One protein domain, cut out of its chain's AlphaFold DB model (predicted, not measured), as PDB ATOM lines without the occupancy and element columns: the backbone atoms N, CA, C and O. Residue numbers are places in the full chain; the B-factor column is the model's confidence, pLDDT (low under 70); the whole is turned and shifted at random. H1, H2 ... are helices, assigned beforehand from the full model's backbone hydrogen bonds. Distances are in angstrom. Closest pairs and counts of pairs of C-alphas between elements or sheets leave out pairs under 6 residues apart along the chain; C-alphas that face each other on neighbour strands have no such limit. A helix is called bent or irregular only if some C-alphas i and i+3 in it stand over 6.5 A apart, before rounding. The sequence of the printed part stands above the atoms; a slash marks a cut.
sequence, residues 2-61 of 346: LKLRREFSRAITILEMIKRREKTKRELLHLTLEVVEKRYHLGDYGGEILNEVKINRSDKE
ATOM      1  N   LEU A   2      21.086  24.132 -57.727       86.38
ATOM      2  CA  LEU A   2      22.555  23.956 -57.748       86.38
ATOM      3  C   LEU A   2      23.310  24.616 -56.576       86.38
ATOM      4  O   LEU A   2      24.244  24.022 -56.048       86.38
ATOM      5  N   LYS A   3      22.884  25.807 -56.123       90.50
ATOM      6  CA  LYS A   3      23.483  26.481 -54.949       90.50
ATOM      7  C   LYS A   3      23.358  25.638 -53.679       90.50
ATOM      8  O   LYS A   3      24.356  25.377 -53.022       90.50
ATOM      9  N   LEU A   4      22.157  25.123 -53.423       95.56
ATOM     10  CA  LEU A   4      21.871  24.274 -52.271       95.56
ATOM     11  C   LEU A   4      22.687  22.971 -52.302       95.56
ATOM     12  O   LEU A   4      23.240  22.563 -51.288       95.56
ATOM     13  N   ARG A   5      22.840  22.356 -53.483       93.25
ATOM     14  CA  ARG A   5      23.721  21.190 -53.657       93.25
ATOM     15  C   ARG A   5      25.171  21.508 -53.280       93.25
ATOM     16  O   ARG A   5      25.757  20.763 -52.506       93.25
ATOM     17  N   ARG A   6      25.725  22.629 -53.756       95.69
ATOM     18  CA  ARG A   6      27.096  23.057 -53.418       95.69
ATOM     19  C   ARG A   6      27.267  23.339 -51.923       95.69
ATOM     20  O   ARG A   6      28.300  22.995 -51.352       95.69
ATOM     21  N   GLU A   7      26.275  23.965 -51.297       96.56
ATOM     22  CA  GLU A   7      26.283  24.255 -49.860       96.56
ATOM     23  C   GLU A   7      26.269  22.971 -49.026       96.56
ATOM     24  O   GLU A   7      27.092  22.837 -48.119       96.56
ATOM     25  N   PHE A   8      25.433  21.993 -49.386       97.62
ATOM     26  CA  PHE A   8      25.438  20.683 -48.734       97.62
ATOM     27  C   PHE A   8      26.741  19.917 -48.964       97.62
ATOM     28  O   PHE A   8      27.290  19.379 -48.005       97.62
ATOM     29  N   SER A   9      27.295  19.918 -50.181       96.38
ATOM     30  CA  SER A   9      28.601  19.299 -50.446       96.38
ATOM     31  C   SER A   9      29.700  19.905 -49.569       96.38
ATOM     32  O   SER A   9      30.447  19.172 -48.927       96.38
ATOM     33  N   ARG A  10      29.755  21.240 -49.456       97.12
ATOM     34  CA  ARG A  10      30.719  21.926 -48.583       97.12
ATOM     35  C   ARG A  10      30.505  21.584 -47.106       97.12
ATOM     36  O   ARG A  10      31.481  21.387 -46.386       97.12
ATOM     37  N   ALA A  11      29.253  21.513 -46.654       98.25
ATOM     38  CA  ALA A  11      28.926  21.131 -45.283       98.25
ATOM     39  C   ALA A  11      29.384  19.696 -44.967       98.25
ATOM     40  O   ALA A  11      29.973  19.469 -43.912       98.25
ATOM     41  N   ILE A  12      29.189  18.756 -45.898       98.12
ATOM     42  CA  ILE A  12      29.640  17.363 -45.763       98.12
ATOM     43  C   ILE A  12      31.165  17.295 -45.660       98.12
ATOM     44  O   ILE A  12      31.672  16.645 -44.748       98.12
ATOM     45  N   THR A  13      31.906  18.013 -46.512       97.94
ATOM     46  CA  THR A  13      33.377  18.053 -46.437       97.94
ATOM     47  C   THR A  13      33.866  18.571 -45.084       97.94
ATOM     48  O   THR A  13      34.761  17.986 -44.476       97.94
ATOM     49  N   ILE A  14      33.258  19.645 -44.567       98.50
ATOM     50  CA  ILE A  14      33.610  20.190 -43.248       98.50
ATOM     51  C   ILE A  14      33.291  19.173 -42.146       98.50
ATOM     52  O   ILE A  14      34.113  18.959 -41.254       98.50
ATOM     53  N   LEU A  15      32.129  18.519 -42.211       98.62
ATOM     54  CA  LEU A  15      31.742  17.493 -41.245       98.62
ATOM     55  C   LEU A  15      32.716  16.310 -41.263       98.62
ATOM     56  O   LEU A  15      33.084  15.799 -40.208       98.62
ATOM     57  N   GLU A  16      33.181  15.908 -42.442       98.44
ATOM     58  CA  GLU A  16      34.168  14.846 -42.589       98.44
ATOM     59  C   GLU A  16      35.530  15.245 -42.008       98.44
ATOM     60  O   GLU A  16      36.132  14.469 -41.261       98.44
ATOM     61  N   MET A  17      35.988  16.475 -42.261       98.50
ATOM     62  CA  MET A  17      37.199  17.010 -41.631       98.50
ATOM     63  C   MET A  17      37.091  17.020 -40.102       98.50
ATOM     64  O   MET A  17      38.026  16.609 -39.411       98.50
ATOM     65  N   ILE A  18      35.947  17.452 -39.564       98.69
ATOM     66  CA  ILE A  18      35.694  17.446 -38.119       98.69
ATOM     67  C   ILE A  18      35.694  16.009 -37.595       98.69
ATOM     68  O   ILE A  18      36.373  15.727 -36.611       98.69
ATOM     69  N   LYS A  19      35.018  15.077 -38.275       98.62
ATOM     70  CA  LYS A  19      34.990  13.656 -37.902       98.62
ATOM     71  C   LYS A  19      36.398  13.062 -37.829       98.62
ATOM     72  O   LYS A  19      36.719  12.402 -36.842       98.62
ATOM     73  N   ARG A  20      37.246  13.315 -38.835       98.62
ATOM     74  CA  ARG A  20      38.650  12.865 -38.846       98.62
ATOM     75  C   ARG A  20      39.427  13.473 -37.677       98.62
ATOM     76  O   ARG A  20      40.068  12.739 -36.932       98.62
ATOM     77  N   ARG A  21      39.290  14.782 -37.446       98.62
ATOM     78  CA  ARG A  21      39.951  15.478 -36.331       98.62
ATOM     79  C   ARG A  21      39.552  14.912 -34.967       98.62
ATOM     80  O   ARG A  21      40.418  14.682 -34.127       98.62
ATOM     81  N   GLU A  22      38.258  14.706 -34.725       98.62
ATOM     82  CA  GLU A  22      37.775  14.197 -33.436       98.62
ATOM     83  C   GLU A  22      38.142  12.720 -33.226       98.62
ATOM     84  O   GLU A  22      38.417  12.316 -32.094       98.62
ATOM     85  N   LYS A  23      38.251  11.930 -34.304       98.50
ATOM     86  CA  LYS A  23      38.824  10.577 -34.250       98.50
ATOM     87  C   LYS A  23      40.290  10.613 -33.806       98.50
ATOM     88  O   LYS A  23      40.626   9.974 -32.813       98.50
ATOM     89  N   THR A  24      41.131  11.421 -34.451       98.44
ATOM     90  CA  THR A  24      42.557  11.526 -34.092       98.44
ATOM     91  C   THR A  24      42.766  12.054 -32.673       98.44
ATOM     92  O   THR A  24      43.637  11.568 -31.960       98.44
ATOM     93  N   LYS A  25      41.950  13.008 -32.207       98.69
ATOM     94  CA  LYS A  25      42.006  13.463 -30.806       98.69
ATOM     95  C   LYS A  25      41.695  12.342 -29.818       98.69
ATOM     96  O   LYS A  25      42.355  12.248 -28.786       98.69
ATOM     97  N   ARG A  26      40.699  11.504 -30.121       98.56
ATOM     98  CA  ARG A  26      40.356  10.345 -29.289       98.56
ATOM     99  C   ARG A  26      41.507   9.343 -29.250       98.56
ATOM    100  O   ARG A  26      41.878   8.897 -28.172       98.56
ATOM    101  N   GLU A  27      42.090   9.035 -30.403       98.38
ATOM    102  CA  GLU A  27      43.250   8.143 -30.511       98.38
ATOM    103  C   GLU A  27      44.460   8.689 -29.739       98.38
ATOM    104  O   GLU A  27      45.073   7.959 -28.965       98.38
ATOM    105  N   LEU A  28      44.749   9.990 -29.857       98.12
ATOM    106  CA  LEU A  28      45.811  10.653 -29.098       98.12
ATOM    107  C   LEU A  28      45.578  10.565 -27.585       98.12
ATOM    108  O   LEU A  28      46.525  10.352 -26.826       98.12
ATOM    109  N   LEU A  29      44.334  10.731 -27.135       98.50
ATOM    110  CA  LEU A  29      43.989  10.616 -25.722       98.50
ATOM    111  C   LEU A  29      44.182   9.181 -25.217       98.50
ATOM    112  O   LEU A  29      44.784   9.000 -24.161       98.50
ATOM    113  N   HIS A  30      43.728   8.178 -25.975       98.50
ATOM    114  CA  HIS A  30      43.952   6.770 -25.637       98.50
ATOM    115  C   HIS A  30      45.443   6.446 -25.537       98.50
ATOM    116  O   HIS A  30      45.868   5.878 -24.536       98.50
ATOM    117  N   LEU A  31      46.241   6.896 -26.508       97.81
ATOM    118  CA  LEU A  31      47.693   6.734 -26.473       97.81
ATOM    119  C   LEU A  31      48.318   7.444 -25.264       97.81
ATOM    120  O   LEU A  31      49.217   6.909 -24.625       97.81
ATOM    121  N   THR A  32      47.849   8.648 -24.928       97.25
ATOM    122  CA  THR A  32      48.348   9.395 -23.762       97.25
ATOM    123  C   THR A  32      48.071   8.638 -22.466       97.25
ATOM    124  O   THR A  32      48.954   8.548 -21.613       97.25
ATOM    125  N   LEU A  33      46.870   8.071 -22.331       98.06
ATOM    126  CA  LEU A  33      46.489   7.266 -21.174       98.06
ATOM    127  C   LEU A  33      47.342   5.996 -21.078       98.06
ATOM    128  O   LEU A  33      47.890   5.717 -20.014       98.06
ATOM    129  N   GLU A  34      47.534   5.295 -22.194       97.88
ATOM    130  CA  GLU A  34      48.394   4.112 -22.260       97.88
ATOM    131  C   GLU A  34      49.844   4.447 -21.875       97.88
ATOM    132  O   GLU A  34      50.445   3.755 -21.058       97.88
ATOM    133  N   VAL A  35      50.405   5.549 -22.384       96.00
ATOM    134  CA  VAL A  35      51.760   5.996 -22.017       96.00
ATOM    135  C   VAL A  35      51.871   6.258 -20.514       96.00
ATOM    136  O   VAL A  35      52.865   5.867 -19.903       96.00
ATOM    137  N   VAL A  36      50.871   6.901 -19.905       96.31
ATOM    138  CA  VAL A  36      50.858   7.147 -18.455       96.31
ATOM    139  C   VAL A  36      50.785   5.834 -17.678       96.31
ATOM    140  O   VAL A  36      51.560   5.646 -16.742       96.31
ATOM    141  N   GLU A  37      49.921   4.905 -18.085       97.38
ATOM    142  CA  GLU A  37      49.795   3.591 -17.452       97.38
ATOM    143  C   GLU A  37      51.104   2.794 -17.535       97.38
ATOM    144  O   GLU A  37      51.563   2.242 -16.532       97.38
ATOM    145  N   LYS A  38      51.761   2.769 -18.700       96.75
ATOM    146  CA  LYS A  38      53.059   2.095 -18.857       96.75
ATOM    147  C   LYS A  38      54.140   2.742 -17.995       96.75
ATOM    148  O   LYS A  38      54.894   2.025 -17.344       96.75
ATOM    149  N   ARG A  39      54.194   4.076 -17.938       96.06
ATOM    150  CA  ARG A  39      55.152   4.794 -17.079       96.06
ATOM    151  C   ARG A  39      54.939   4.504 -15.602       96.06
ATOM    152  O   ARG A  39      55.919   4.322 -14.888       96.06
ATOM    153  N   TYR A  40      53.683   4.418 -15.169       96.75
ATOM    154  CA  TYR A  40      53.348   4.066 -13.794       96.75
ATOM    155  C   TYR A  40      53.884   2.675 -13.424       96.75
ATOM    156  O   TYR A  40      54.589   2.540 -12.428       96.75
ATOM    157  N   HIS A  41      53.647   1.661 -14.262       96.81
ATOM    158  CA  HIS A  41      54.157   0.302 -14.027       96.81
ATOM    159  C   HIS A  41      55.688   0.200 -14.075       96.81
ATOM    160  O   HIS A  41      56.267  -0.643 -13.395       96.81
ATOM    161  N   LEU A  42      56.349   1.054 -14.862       94.62
ATOM    162  CA  LEU A  42      57.811   1.136 -14.932       94.62
ATOM    163  C   LEU A  42      58.435   1.938 -13.776       94.62
ATOM    164  O   LEU A  42      59.658   2.009 -13.690       94.62
ATOM    165  N   GLY A  43      57.630   2.559 -12.908       95.00
ATOM    166  CA  GLY A  43      58.125   3.439 -11.847       95.00
ATOM    167  C   GLY A  43      58.741   4.747 -12.361       95.00
ATOM    168  O   GLY A  43      59.442   5.430 -11.616       95.00
ATOM    169  N   ASP A  44      58.483   5.122 -13.618       95.38
ATOM    170  CA  ASP A  44      59.001   6.350 -14.230       95.38
ATOM    171  C   ASP A  44      58.148   7.561 -13.825       95.38
ATOM    172  O   ASP A  44      57.420   8.147 -14.634       95.38
ATOM    173  N   TYR A  45      58.221   7.948 -12.552       93.94
ATOM    174  CA  TYR A  45      57.506   9.120 -12.035       93.94
ATOM    175  C   TYR A  45      58.152  10.437 -12.501       93.94
ATOM    176  O   TYR A  45      57.447  11.415 -12.759       93.94
ATOM    177  N   GLY A  46      59.480  10.444 -12.673       92.31
ATOM    178  CA  GLY A  46      60.268  11.605 -13.106       92.31
ATOM    179  C   GLY A  46      60.179  11.922 -14.605       92.31
ATOM    180  O   GLY A  46      60.364  13.073 -15.000       92.31
ATOM    181  N   GLY A  47      59.830  10.946 -15.449       92.12
ATOM    182  CA  GLY A  47      59.736  11.115 -16.906       92.12
ATOM    183  C   GLY A  47      61.063  10.999 -17.634       92.12
ATOM    184  O   GLY A  47      61.174  11.468 -18.767       92.12
ATOM    185  N   GLU A  48      62.051  10.391 -16.990       92.12
ATOM    186  CA  GLU A  48      63.409  10.224 -17.500       92.12
ATOM    187  C   GLU A  48      63.382   9.285 -18.710       92.12
ATOM    188  O   GLU A  48      63.759   9.683 -19.814       92.12
ATOM    189  N   ILE A  49      62.763   8.113 -18.547       90.38
ATOM    190  CA  ILE A  49      62.630   7.098 -19.601       90.38
ATOM    191  C   ILE A  49      61.798   7.636 -20.774       90.38
ATOM    192  O   ILE A  49      62.158   7.474 -21.943       90.38
ATOM    193  N   LEU A  50      60.686   8.327 -20.494       92.12
ATOM    194  CA  LEU A  50      59.866   8.931 -21.550       92.12
ATOM    195  C   LEU A  50      60.637   9.986 -22.355       92.12
ATOM    196  O   LEU A  50      60.470  10.066 -23.574       92.12
ATOM    197  N   ASN A  51      61.439  10.816 -21.688       90.00
ATOM    198  CA  ASN A  51      62.216  11.858 -22.350       90.00
ATOM    199  C   ASN A  51      63.316  11.264 -23.228       90.00
ATOM    200  O   ASN A  51      63.456  11.697 -24.371       90.00
ATOM    201  N   GLU A  52      64.024  10.234 -22.765       89.62
ATOM    202  CA  GLU A  52      65.016   9.517 -23.575       89.62
ATOM    203  C   GLU A  52      64.395   8.923 -24.845       89.62
ATOM    204  O   GLU A  52      64.942   9.071 -25.941       89.62
ATOM    205  N   VAL A  53      63.214   8.305 -24.739       87.88
ATOM    206  CA  VAL A  53      62.500   7.758 -25.905       87.88
ATOM    207  C   VAL A  53      62.024   8.866 -26.849       87.88
ATOM    208  O   VAL A  53      62.074   8.688 -28.066       87.88
ATOM    209  N   LYS A  54      61.572  10.012 -26.326       85.50
ATOM    210  CA  LYS A  54      61.152  11.161 -27.148       85.50
ATOM    211  C   LYS A  54      62.323  11.789 -27.908       85.50
ATOM    212  O   LYS A  54      62.170  12.066 -29.093       85.50
ATOM    213  N   ILE A  55      63.473  11.967 -27.258       77.50
ATOM    214  CA  ILE A  55      64.686  12.544 -27.864       77.50
ATOM    215  C   ILE A  55      65.240  11.612 -28.949       77.50
ATOM    216  O   ILE A  55      65.527  12.038 -30.064       77.50
ATOM    217  N   ASN A  56      65.274  10.303 -28.683       66.19
ATOM    218  CA  ASN A  56      65.715   9.317 -29.673       66.19
ATOM    219  C   ASN A  56      64.816   9.241 -30.920       66.19
ATOM    220  O   ASN A  56      65.251   8.717 -31.946       66.19
ATOM    221  N   ARG A  57      63.566   9.719 -30.853       58.91
ATOM    222  CA  ARG A  57      62.687   9.812 -32.027       58.91
ATOM    223  C   ARG A  57      62.971  11.059 -32.861       58.91
ATOM    224  O   ARG A  57      62.996  10.936 -34.079       58.91
ATOM    225  N   SER A  58      63.249  12.212 -32.242       53.06
ATOM    226  CA  SER A  58      63.543  13.443 -32.994       53.06
ATOM    227  C   SER A  58      64.856  13.372 -33.777       53.06
ATOM    228  O   SER A  58      64.920  13.894 -34.885       53.06
ATOM    229  N   ASP A  59      65.873  12.677 -33.258       53.59
ATOM    230  CA  ASP A  59      67.174  12.567 -33.942       53.59
ATOM    231  C   ASP A  59      67.160  11.541 -35.088       53.59
ATOM    232  O   ASP A  59      67.906  11.669 -36.059       53.59
ATOM    233  N   LYS A  60      66.276  10.536 -35.019       51.50
ATOM    234  CA  LYS A  60      66.125   9.511 -36.069       51.50
ATOM    235  C   LYS A  60      65.225   9.955 -37.225       51.50
ATOM    236  O   LYS A  60      65.292   9.364 -38.299       51.50
ATOM    237  N   GLU A  61      64.425  11.004 -37.043       46.34
ATOM    238  CA  GLU A  61      63.533  11.538 -38.081       46.34
ATOM    239  C   GLU A  61      64.251  12.488 -39.064       46.34
ATOM    240  O   GLU A  61      63.720  12.801 -40.125       46.34
TER     241      GLU A  61
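AT A GLANCE: This is residues 2 to 61 of the 346 residues of the protein "enhancer of polycomb homolog 2-like" of Leptonychotes weddellii (UniProt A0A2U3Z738). One very long helix, H1, makes the length of this domain, and a much shorter helix, H2, folds back from its far end at a slant, the two together making a lopsided V with a short loop at its corner. Most of H1 stands free at residues 2 to 34, and so do residues 51 to 61 of H2, with the space between the two arms open. The printed part has 60 residues with two named helices, H1 then H2 along the chain, and no named strand; its class is all helix. It is extended, with a radius of gyration of the C-alphas of 19.7 A and spans of 61 by 26 by 12 A.

IN THESE COORDINATES: Find C-alpha 2 at (22.555, 23.956, -57.748); from there H1, residues 2 to 41, runs 58.9 A to C-alpha 41 at (54.157, 0.302, -14.027). Past residues 42 to 47, look for H2 at residues 48 to 61; it measures 20.6 A from first to last C-alpha and ends at C-alpha 61, at (63.533, 11.538, -38.081).

HOW THE PARTS SIT: Begin with H1, the longest helix, in which every O i to N i+4 pair is within hydrogen-bond range; in H2 this holds for 9 of 10. Look next at Arg 39 and Leu 50, where H1 and H2 are close but not clearly touching: their C-alphas, the closest of the two helices, are 7.7 A apart. The helices run opposite ways at a steep tilt of 48 degrees, and their centres are 26.3 A apart. Neither helix is bent.

THE WHOLE: The two C-alphas farthest apart are those of Leu 2 and Gly 43, at 61.6 A. The printed part has no cut, and the link from H1 to H2, of 6 residues, is short. In the B-factor column you will find a mean pLDDT of the printed part of 91.4, with residues 56 to 61 under 70.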